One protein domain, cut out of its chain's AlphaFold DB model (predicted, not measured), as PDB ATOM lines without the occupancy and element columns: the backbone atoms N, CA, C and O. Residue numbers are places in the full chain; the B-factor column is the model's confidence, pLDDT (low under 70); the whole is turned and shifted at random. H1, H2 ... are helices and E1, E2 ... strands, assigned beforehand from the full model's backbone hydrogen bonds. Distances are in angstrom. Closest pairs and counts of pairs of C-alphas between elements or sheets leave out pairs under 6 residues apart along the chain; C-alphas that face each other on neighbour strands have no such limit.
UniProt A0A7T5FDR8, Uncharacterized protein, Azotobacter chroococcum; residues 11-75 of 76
ATOM      1  N   GLU A  11     168.757 183.003  67.101       87.69
ATOM      2  CA  GLU A  11     169.941 183.108  67.948       87.69
ATOM      3  C   GLU A  11     170.060 184.515  68.537       87.69
ATOM      4  O   GLU A  11     170.221 184.654  69.744       87.69
ATOM      5  N   GLN A  12     169.863 185.555  67.719       89.38
ATOM      6  CA  GLN A  12     169.871 186.946  68.182       89.38
ATOM      7  C   GLN A  12     168.780 187.214  69.224       89.38
ATOM      8  O   GLN A  12     169.043 187.856  70.238       89.38
ATOM      9  N   ALA A  13     167.564 186.706  68.998       89.62
ATOM     10  CA  ALA A  13     166.468 186.857  69.952       89.62
ATOM     11  C   ALA A  13     166.753 186.128  71.279       89.62
ATOM     12  O   ALA A  13     166.487 186.667  72.353       89.62
ATOM     13  N   ILE A  14     167.325 184.922  71.219       90.75
ATOM     14  CA  ILE A  14     167.724 184.160  72.411       90.75
ATOM     15  C   ILE A  14     168.821 184.896  73.185       90.75
ATOM     16  O   ILE A  14     168.727 185.016  74.405       90.75
ATOM     17  N   ASP A  15     169.834 185.413  72.492       93.31
ATOM     18  CA  ASP A  15     170.945 186.131  73.115       93.31
ATOM     19  C   ASP A  15     170.484 187.429  73.792       93.31
ATOM     20  O   ASP A  15     170.961 187.761  74.876       93.31
ATOM     21  N   GLU A  16     169.513 188.139  73.217       92.69
ATOM     22  CA  GLU A  16     168.925 189.339  73.822       92.69
ATOM     23  C   GLU A  16     168.132 189.025  75.099       92.69
ATOM     24  O   GLU A  16     168.270 189.723  76.113       92.69
ATOM     25  N   ILE A  17     167.350 187.941  75.086       92.25
ATOM     26  CA  ILE A  17     166.631 187.451  76.270       92.25
ATOM     27  C   ILE A  17     167.632 187.045  77.356       92.25
ATOM     28  O   ILE A  17     167.495 187.461  78.509       92.25
ATOM     29  N   LEU A  18     168.662 186.279  76.988       95.25
ATOM     30  CA  LEU A  18     169.697 185.824  77.912       95.25
ATOM     31  C   LEU A  18     170.455 187.008  78.520       95.25
ATOM     32  O   LEU A  18     170.602 187.079  79.736       95.25
ATOM     33  N   ARG A  19     170.886 187.969  77.700       96.56
ATOM     34  CA  ARG A  19     171.559 189.191  78.159       96.56
ATOM     35  C   ARG A  19     170.689 189.965  79.144       96.56
ATOM     36  O   ARG A  19     171.161 190.325  80.220       96.56
ATOM     37  N   THR A  20     169.415 190.166  78.811       95.69
ATOM     38  CA  THR A  20     168.458 190.855  79.688       95.69
ATOM     39  C   THR A  20     168.304 190.140  81.029       95.69
ATOM     40  O   THR A  20     168.325 190.788  82.077       95.69
ATOM     41  N   TYR A  21     168.180 188.810  81.014       95.38
ATOM     42  CA  TYR A  21     168.106 188.007  82.233       95.38
ATOM     43  C   TYR A  21     169.379 188.159  83.077       95.38
ATOM     44  O   TYR A  21     169.292 188.471  84.263       95.38
ATOM     45  N   LEU A  22     170.559 187.981  82.476       96.44
ATOM     46  CA  LEU A  22     171.832 187.994  83.199       96.44
ATOM     47  C   LEU A  22     172.122 189.358  83.841       96.44
ATOM     48  O   LEU A  22     172.607 189.391  84.966       96.44
ATOM     49  N   VAL A  23     171.772 190.467  83.175       97.38
ATOM     50  CA  VAL A  23     171.885 191.817  83.756       97.38
ATOM     51  C   VAL A  23     170.929 191.976  84.942       97.38
ATOM     52  O   VAL A  23     171.344 192.393  86.022       97.38
ATOM     53  N   ARG A  24     169.649 191.604  84.784       96.06
ATOM     54  CA  ARG A  24     168.641 191.734  85.855       96.06
ATOM     55  C   ARG A  24     168.951 190.868  87.073       96.06
ATOM     56  O   ARG A  24     168.697 191.279  88.201       96.06
ATOM     57  N   CYS A  25     169.499 189.680  86.850       94.88
ATOM     58  CA  CYS A  25     169.810 188.703  87.889       94.88
ATOM     59  C   CYS A  25     171.294 188.709  88.286       94.88
ATOM     60  O   CYS A  25     171.755 187.772  88.946       94.88
ATOM     61  N   PHE A  26     172.043 189.754  87.916       95.50
ATOM     62  CA  PHE A  26     173.500 189.773  88.014       95.50
ATOM     63  C   PHE A  26     174.022 189.484  89.421       95.50
ATOM     64  O   PHE A  26     174.943 188.694  89.577       95.50
ATOM     65  N   SER A  27     173.388 190.037  90.458       93.06
ATOM     66  CA  SER A  27     173.778 189.821  91.860       93.06
ATOM     67  C   SER A  27     173.751 188.351  92.302       93.06
ATOM     68  O   SER A  27     174.445 187.970  93.244       93.06
ATOM     69  N   THR A  28     172.928 187.526  91.652       92.25
ATOM     70  CA  THR A  28     172.855 186.080  91.897       92.25
ATOM     71  C   THR A  28     173.808 185.329  90.978       92.25
ATOM     72  O   THR A  28     174.516 184.436  91.432       92.25
ATOM     73  N   VAL A  29     173.854 185.713  89.701       92.44
ATOM     74  CA  VAL A  29     174.737 185.112  88.693       92.44
ATOM     75  C   VAL A  29     176.207 185.268  89.085       92.44
ATOM     76  O   VAL A  29     176.965 184.304  89.018       92.44
ATOM     77  N   SER A  30     176.610 186.446  89.558       94.44
ATOM     78  CA  SER A  30     177.996 186.733  89.922       94.44
ATOM     79  C   SER A  30     178.493 185.870  91.084       94.44
ATOM     80  O   SER A  30     179.645 185.449  91.105       94.44
ATOM     81  N   LYS A  31     177.610 185.474  92.008       91.88
ATOM     82  CA  LYS A  31     177.951 184.530  93.086       91.88
ATOM     83  C   LYS A  31     178.283 183.127  92.576       91.88
ATOM     84  O   LYS A  31     179.008 182.409  93.252       91.88
ATOM     85  N   GLN A  32     177.770 182.737  91.407       88.06
ATOM     86  CA  GLN A  32     178.059 181.434  90.799       88.06
ATOM     87  C   GLN A  32     179.373 181.418  90.013       88.06
ATOM     88  O   GLN A  32     179.890 180.344  89.716       88.06
ATOM     89  N   TYR A  33     179.904 182.588  89.652       91.38
ATOM     90  CA  TYR A  33     181.090 182.693  88.817       91.38
ATOM     91  C   TYR A  33     181.987 183.831  89.304       91.38
ATOM     92  O   TYR A  33     181.785 185.001  88.984       91.38
ATOM     93  N   GLU A  34     182.985 183.457  90.104       92.62
ATOM     94  CA  GLU A  34     183.904 184.373  90.792       92.62
ATOM     95  C   GLU A  34     184.527 185.459  89.887       92.62
ATOM     96  O   GLU A  34     184.481 186.625  90.290       92.62
ATOM     97  N   PRO A  35     184.949 185.177  88.632       94.25
ATOM     98  CA  PRO A  35     185.606 186.174  87.784       94.25
ATOM     99  C   PRO A  35     184.801 187.444  87.480       94.25
ATOM    100  O   PRO A  35     185.391 188.442  87.083       94.25
ATOM    101  N   ILE A  36     183.473 187.430  87.638       96.31
ATOM    102  CA  ILE A  36     182.612 188.594  87.366       96.31
ATOM    103  C   ILE A  36     182.107 189.292  88.638       96.31
ATOM    104  O   ILE A  36     181.374 190.271  88.534       96.31
ATOM    105  N   GLN A  37     182.473 188.824  89.839       95.69
ATOM    106  CA  GLN A  37     181.924 189.339  91.106       95.69
ATOM    107  C   GLN A  37     182.182 190.824  91.343       95.69
ATOM    108  O   GLN A  37     181.327 191.507  91.904       95.69
ATOM    109  N   ASN A  38     183.329 191.320  90.885       95.19
ATOM    110  CA  ASN A  38     183.752 192.707  91.076       95.19
ATOM    111  C   ASN A  38     183.478 193.599  89.850       95.19
ATOM    112  O   ASN A  38     183.970 194.722  89.785       95.19
ATOM    113  N   MET A  39     182.734 193.099  88.859       97.25
ATOM    114  CA  MET A  39     182.398 193.840  87.640       97.25
ATOM    115  C   MET A  39     181.040 194.536  87.769       97.25
ATOM    116  O   MET A  39     180.185 194.108  88.550       97.25
ATOM    117  N   SER A  40     180.802 195.578  86.962       97.69
ATOM    118  CA  SER A  40     179.430 196.059  86.765       97.69
ATOM    119  C   SER A  40     178.579 194.970  86.093       97.69
ATOM    120  O   SER A  40     179.136 194.112  85.396       97.69
ATOM    121  N   PRO A  41     177.242 194.995  86.244       97.69
ATOM    122  CA  PRO A  41     176.366 194.030  85.587       97.69
ATOM    123  C   PRO A  41     176.610 193.909  84.080       97.69
ATOM    124  O   PRO A  41     176.743 192.806  83.557       97.69
ATOM    125  N   GLU A  42     176.729 195.038  83.386       97.62
ATOM    126  CA  GLU A  42     176.947 195.100  81.941       97.62
ATOM    127  C   GLU A  42     178.298 194.488  81.563       97.62
ATOM    128  O   GLU A  42     178.361 193.620  80.693       97.62
ATOM    129  N   GLN A  43     179.363 194.875  82.274       97.88
ATOM    130  CA  GLN A  43     180.715 194.362  82.047       97.88
ATOM    131  C   GLN A  43     180.806 192.856  82.303       97.88
ATOM    132  O   GLN A  43     181.398 192.123  81.511       97.88
ATOM    133  N   GLY A  44     180.204 192.380  83.393       97.56
ATOM    134  CA  GLY A  44     180.199 190.964  83.729       97.56
ATOM    135  C   GLY A  44     179.408 190.140  82.714       97.56
ATOM    136  O   GLY A  44     179.859 189.071  82.309       97.56
ATOM    137  N   VAL A  45     178.270 190.644  82.229       97.56
ATOM    138  CA  VAL A  45     177.495 189.975  81.172       97.56
ATOM    139  C   VAL A  45     178.266 189.947  79.852       97.56
ATOM    140  O   VAL A  45     178.318 188.897  79.210       97.56
ATOM    141  N   ASP A  46     178.916 191.045  79.459       98.00
ATOM    142  CA  ASP A  46     179.786 191.071  78.277       98.00
ATOM    143  C   ASP A  46     180.921 190.047  78.383       98.00
ATOM    144  O   ASP A  46     181.195 189.314  77.427       98.00
ATOM    145  N   TYR A  47     181.530 189.932  79.565       97.62
ATOM    146  CA  TYR A  47     182.550 188.927  79.840       97.62
ATOM    147  C   TYR A  47     182.005 187.496  79.700       97.62
ATOM    148  O   TYR A  47     182.629 186.667  79.036       97.62
ATOM    149  N   LEU A  48     180.827 187.195  80.258       97.00
ATOM    150  CA  LEU A  48     180.198 185.874  80.128       97.00
ATOM    151  C   LEU A  48     179.917 185.511  78.665       97.00
ATOM    152  O   LEU A  48     180.193 184.387  78.245       97.00
ATOM    153  N   PHE A  49     179.413 186.457  77.868       97.12
ATOM    154  CA  PHE A  49     179.185 186.239  76.437       97.12
ATOM    155  C   PHE A  49     180.488 185.985  75.684       97.12
ATOM    156  O   PHE A  49     180.545 185.072  74.861       97.12
ATOM    157  N   LYS A  50     181.549 186.737  75.991       97.38
ATOM    158  CA  LYS A  50     182.878 186.494  75.422       97.38
ATOM    159  C   LYS A  50     183.361 185.075  75.730       97.38
ATOM    160  O   LYS A  50     183.714 184.344  74.812       97.38
ATOM    161  N   MET A  51     183.316 184.660  76.995       96.88
ATOM    162  CA  MET A  51     183.774 183.331  77.416       96.88
ATOM    163  C   MET A  51     182.939 182.197  76.805       96.88
ATOM    164  O   MET A  51     183.492 181.163  76.436       96.88
ATOM    165  N   ARG A  52     181.623 182.394  76.657       95.62
ATOM    166  CA  ARG A  52     180.731 181.457  75.958       95.62
ATOM    167  C   ARG A  52     181.086 181.344  74.476       95.62
ATOM    168  O   ARG A  52     181.175 180.236  73.958       95.62
ATOM    169  N   ASN A  53     181.311 182.470  73.802       94.88
ATOM    170  CA  ASN A  53     181.658 182.499  72.377       94.88
ATOM    171  C   ASN A  53     183.051 181.915  72.101       94.88
ATOM    172  O   ASN A  53     183.276 181.337  71.045       94.88
ATOM    173  N   GLU A  54     183.967 182.028  73.064       96.62
ATOM    174  CA  GLU A  54     185.271 181.353  73.051       96.62
ATOM    175  C   GLU A  54     185.175 179.858  73.408       96.62
ATOM    176  O   GLU A  54     186.193 179.171  73.419       96.62
ATOM    177  N   GLY A  55     183.977 179.349  73.722       95.62
ATOM    178  CA  GLY A  55     183.749 177.946  74.064       95.62
ATOM    179  C   GLY A  55     184.333 177.530  75.413       95.62
ATOM    180  O   GLY A  55     184.534 176.345  75.631       95.62
ATOM    181  N   LYS A  56     184.624 178.479  76.312       95.81
ATOM    182  CA  LYS A  56     185.229 178.207  77.629       95.81
ATOM    183  C   LYS A  56     184.200 177.910  78.708       95.81
ATOM    184  O   LYS A  56     184.501 177.225  79.683       95.81
ATOM    185  N   ILE A  57     182.997 178.462  78.557       95.94
ATOM    186  CA  ILE A  57     181.887 178.248  79.483       95.94
ATOM    187  C   ILE A  57     180.594 177.974  78.724       95.94
ATOM    188  O   ILE A  57     180.376 178.487  77.628       95.94
ATOM    189  N   ASN A  58     179.699 177.237  79.366       95.06
ATOM    190  CA  ASN A  58     178.294 177.174  79.007       95.06
ATOM    191  C   ASN A  58     177.490 178.018  79.992       95.06
ATOM    192  O   ASN A  58     177.713 177.968  81.200       95.06
ATOM    193  N   VAL A  59     176.526 178.769  79.462       94.81
ATOM    194  CA  VAL A  59     175.538 179.512  80.248       94.81
ATOM    195  C   VAL A  59     174.171 178.963  79.882       94.81
ATOM    196  O   VAL A  59     173.823 178.902  78.702       94.81
ATOM    197  N   SER A  60     173.407 178.512  80.869       91.94
ATOM    198  CA  SER A  60     172.104 177.883  80.644       91.94
ATOM    199  C   SER A  60     171.068 178.394  81.628       91.94
ATOM    200  O   SER A  60     171.349 178.534  82.818       91.94
ATOM    201  N   LEU A  61     169.864 178.648  81.115       92.50
ATOM    202  CA  LEU A  61     168.690 178.967  81.915       92.50
ATOM    203  C   LEU A  61     167.802 177.730  82.011       92.50
ATOM    204  O   LEU A  61     167.566 177.066  81.002       92.50
ATOM    205  N   TYR A  62     167.310 177.428  83.206       91.44
ATOM    206  CA  TYR A  62     166.430 176.289  83.450       91.44
ATOM    207  C   TYR A  62     165.357 176.649  84.485       91.44
ATOM    208  O   TYR A  62     165.612 177.466  85.375       91.44
ATOM    209  N   PRO A  63     164.148 176.078  84.369       93.12
ATOM    210  CA  PRO A  63     163.118 176.257  85.378       93.12
ATOM    211  C   PRO A  63     163.445 175.436  86.632       93.12
ATOM    212  O   PRO A  63     163.874 174.286  86.542       93.12
ATOM    213  N   GLU A  64     163.196 176.009  87.802       93.06
ATOM    214  CA  GLU A  64     163.171 175.309  89.082       93.06
ATOM    215  C   GLU A  64     161.932 175.770  89.861       93.06
ATOM    216  O   GLU A  64     161.906 176.858  90.441       93.06
ATOM    217  N   GLY A  65     160.872 174.958  89.814       93.50
ATOM    218  CA  GLY A  65     159.545 175.361  90.283       93.50
ATOM    219  C   GLY A  65     159.013 176.553  89.481       93.50
ATOM    220  O   GLY A  65     159.043 176.542  88.254       93.50
ATOM    221  N   GLU A  66     158.580 177.598  90.187       92.75
ATOM    222  CA  GLU A  66     158.080 178.855  89.605       92.75
ATOM    223  C   GLU A  66     159.201 179.850  89.240       92.75
ATOM    224  O   GLU A  66     158.935 180.984  88.838       92.75
ATOM    225  N   LEU A  67     160.472 179.469  89.411       88.31
ATOM    226  CA  LEU A  67     161.624 180.341  89.187       88.31
ATOM    227  C   LEU A  67     162.411 179.921  87.946       88.31
ATOM    228  O   LEU A  67     162.539 178.740  87.636       88.31
ATOM    229  N   ILE A  68     163.018 180.899  87.275       89.88
ATOM    230  CA  ILE A  68     164.051 180.645  86.268       89.88
ATOM    231  C   ILE A  68     165.411 180.836  86.923       89.88
ATOM    232  O   ILE A  68     165.728 181.932  87.396       89.88
ATOM    233  N   LYS A  69     166.222 179.782  86.917       90.25
ATOM    234  CA  LYS A  69     167.603 179.795  87.395       90.25
ATOM    235  C   LYS A  69     168.594 179.835  86.244       90.25
ATOM    236  O   LYS A  69     168.290 179.453  85.117       90.25
ATOM    237  N   CYS A  70     169.800 180.276  86.573       92.44
ATOM    238  CA  CYS A  70     170.965 180.240  85.705       92.44
ATOM    239  C   CYS A  70     171.997 179.268  86.274       92.44
ATOM    240  O   CYS A  70     172.122 179.151  87.495       92.44
ATOM    241  N   SER A  71     172.716 178.592  85.383       92.38
ATOM    242  CA  SER A  71     173.925 177.826  85.677       92.38
ATOM    243  C   SER A  71     175.032 178.257  84.725       92.38
ATOM    244  O   SER A  71     174.799 178.400  83.520       92.38
ATOM    245  N   ILE A  72     176.233 178.428  85.273       94.50
ATOM    246  CA  ILE A  72     177.466 178.657  84.524       94.50
ATOM    247  C   ILE A  72     178.389 177.470  84.790       94.50
ATOM    248  O   ILE A  72     178.698 177.176  85.942       94.50
ATOM    249  N   SER A  73     178.826 176.785  83.737       94.38
ATOM    250  CA  SER A  73     179.742 175.648  83.844       94.38
ATOM    251  C   SER A  73     180.930 175.822  82.909       94.38
ATOM    252  O   SER A  73     180.772 176.334  81.802       94.38
ATOM    253  N   LEU A  74     182.107 175.363  83.326       93.19
ATOM    254  CA  LEU A  74     183.274 175.295  82.451       93.19
ATOM    255  C   LEU A  74     183.051 174.240  81.359       93.19
ATOM    256  O   LEU A  74     182.393 173.224  81.590       93.19
ATOM    257  N   VAL A  75     183.587 174.500  80.173       91.38
ATOM    258  CA  VAL A  75     183.671 173.523  79.085       91.38
ATOM    259  C   VAL A  75     185.082 172.941  79.130       91.38
ATOM    260  O   VAL A  75     186.050 173.698  79.066       91.38
TER     261      VAL A  75
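What this domain is: This is residues 11 to 75 of the 76 residues of an uncharacterized protein of Azotobacter chroococcum (UniProt A0A7T5FDR8). What is the shape of this domain? Three helices form a small cluster, and a long two-stranded hairpin, E1 and E2, covers one side of it with its other face bare. H1 and H3 make a V that narrows where residues 19 to 23 of H1 meet residues 41 to 45 of H3, and short H2 lies near that narrow end. What is it made of, and how large is it? The printed part has 65 residues with three named helices and then two named strands, H1 H2 H3 E1 E2, of mixed class, the sheet E1 - E2 being antiparallel. It is compact, with a radius of gyration of the C-alphas of 11.1 A and spans of 29 by 26 by 21 A.

How they stand to each other: How do the helices stand to each other? H1, residues 11 to 24, touches H3, residues 41 to 53, at a steep tilt of 38 degrees, opposite ways, and the closest C-alphas, those of Val 23 and Pro 41, are 5.3 A apart. H2, residues 26 to 32, touches H3 at a steep tilt of 49 degrees, the same way, closest at the C-alphas of Phe 26 and Pro 41, 5.7 A. H1 and H2 are close but not clearly touching, about perpendicular at 87 degrees, with the C-alphas of Leu 22 and Val 29 6.9 A apart. Where are the strands? E1, residues 57 to 64, and E2, residues 67 to 74, form a hairpin, antiparallel at 157 degrees, with N 58 and O 73 at 2.8 A and N 69 and O 62 at 2.8 A, within hydrogen-bond range. The closest C-alphas of H3 and E1 are those of Arg 52 and Asn 58, 5.8 A, and of H2 and E2 those of Val 29 and Cys 70, 6.8 A. H1 is near E1 and E2, with 6 and 5 pairs of C-alphas within 10 A, while H2 and E1 are apart. How do the helix backbones look? In H1 and H3 every O i to N i+4 pair is within hydrogen-bond range; in H2 1 of 3 is, beside 3 of 4 O i to N i+3 pairs.

Where its parts are: Where do the helices run? H1 begins at C-alpha 11, (169.941, 183.108, 67.948), and is 19.9 A long; H2 is 9.9 A and H3 18.3 A. Where do the strands run? E1 is 21.2 A long, and E2, 23.2 A, ends at C-alpha 74, (183.274, 175.295, 82.451).

The domain as a whole: How far does it reach? The two C-alphas farthest apart, those of Glu 54 and Glu 66, are 31.9 A apart. Are there cuts or long links? The printed part has no cut; the link from H2 to H3 is short, and the links H1 to H2, H3 to E1 and E1 to E2 are tight. Is confidence low anywhere? No printed residue is under 70, and the mean pLDDT of the printed part is 94.2.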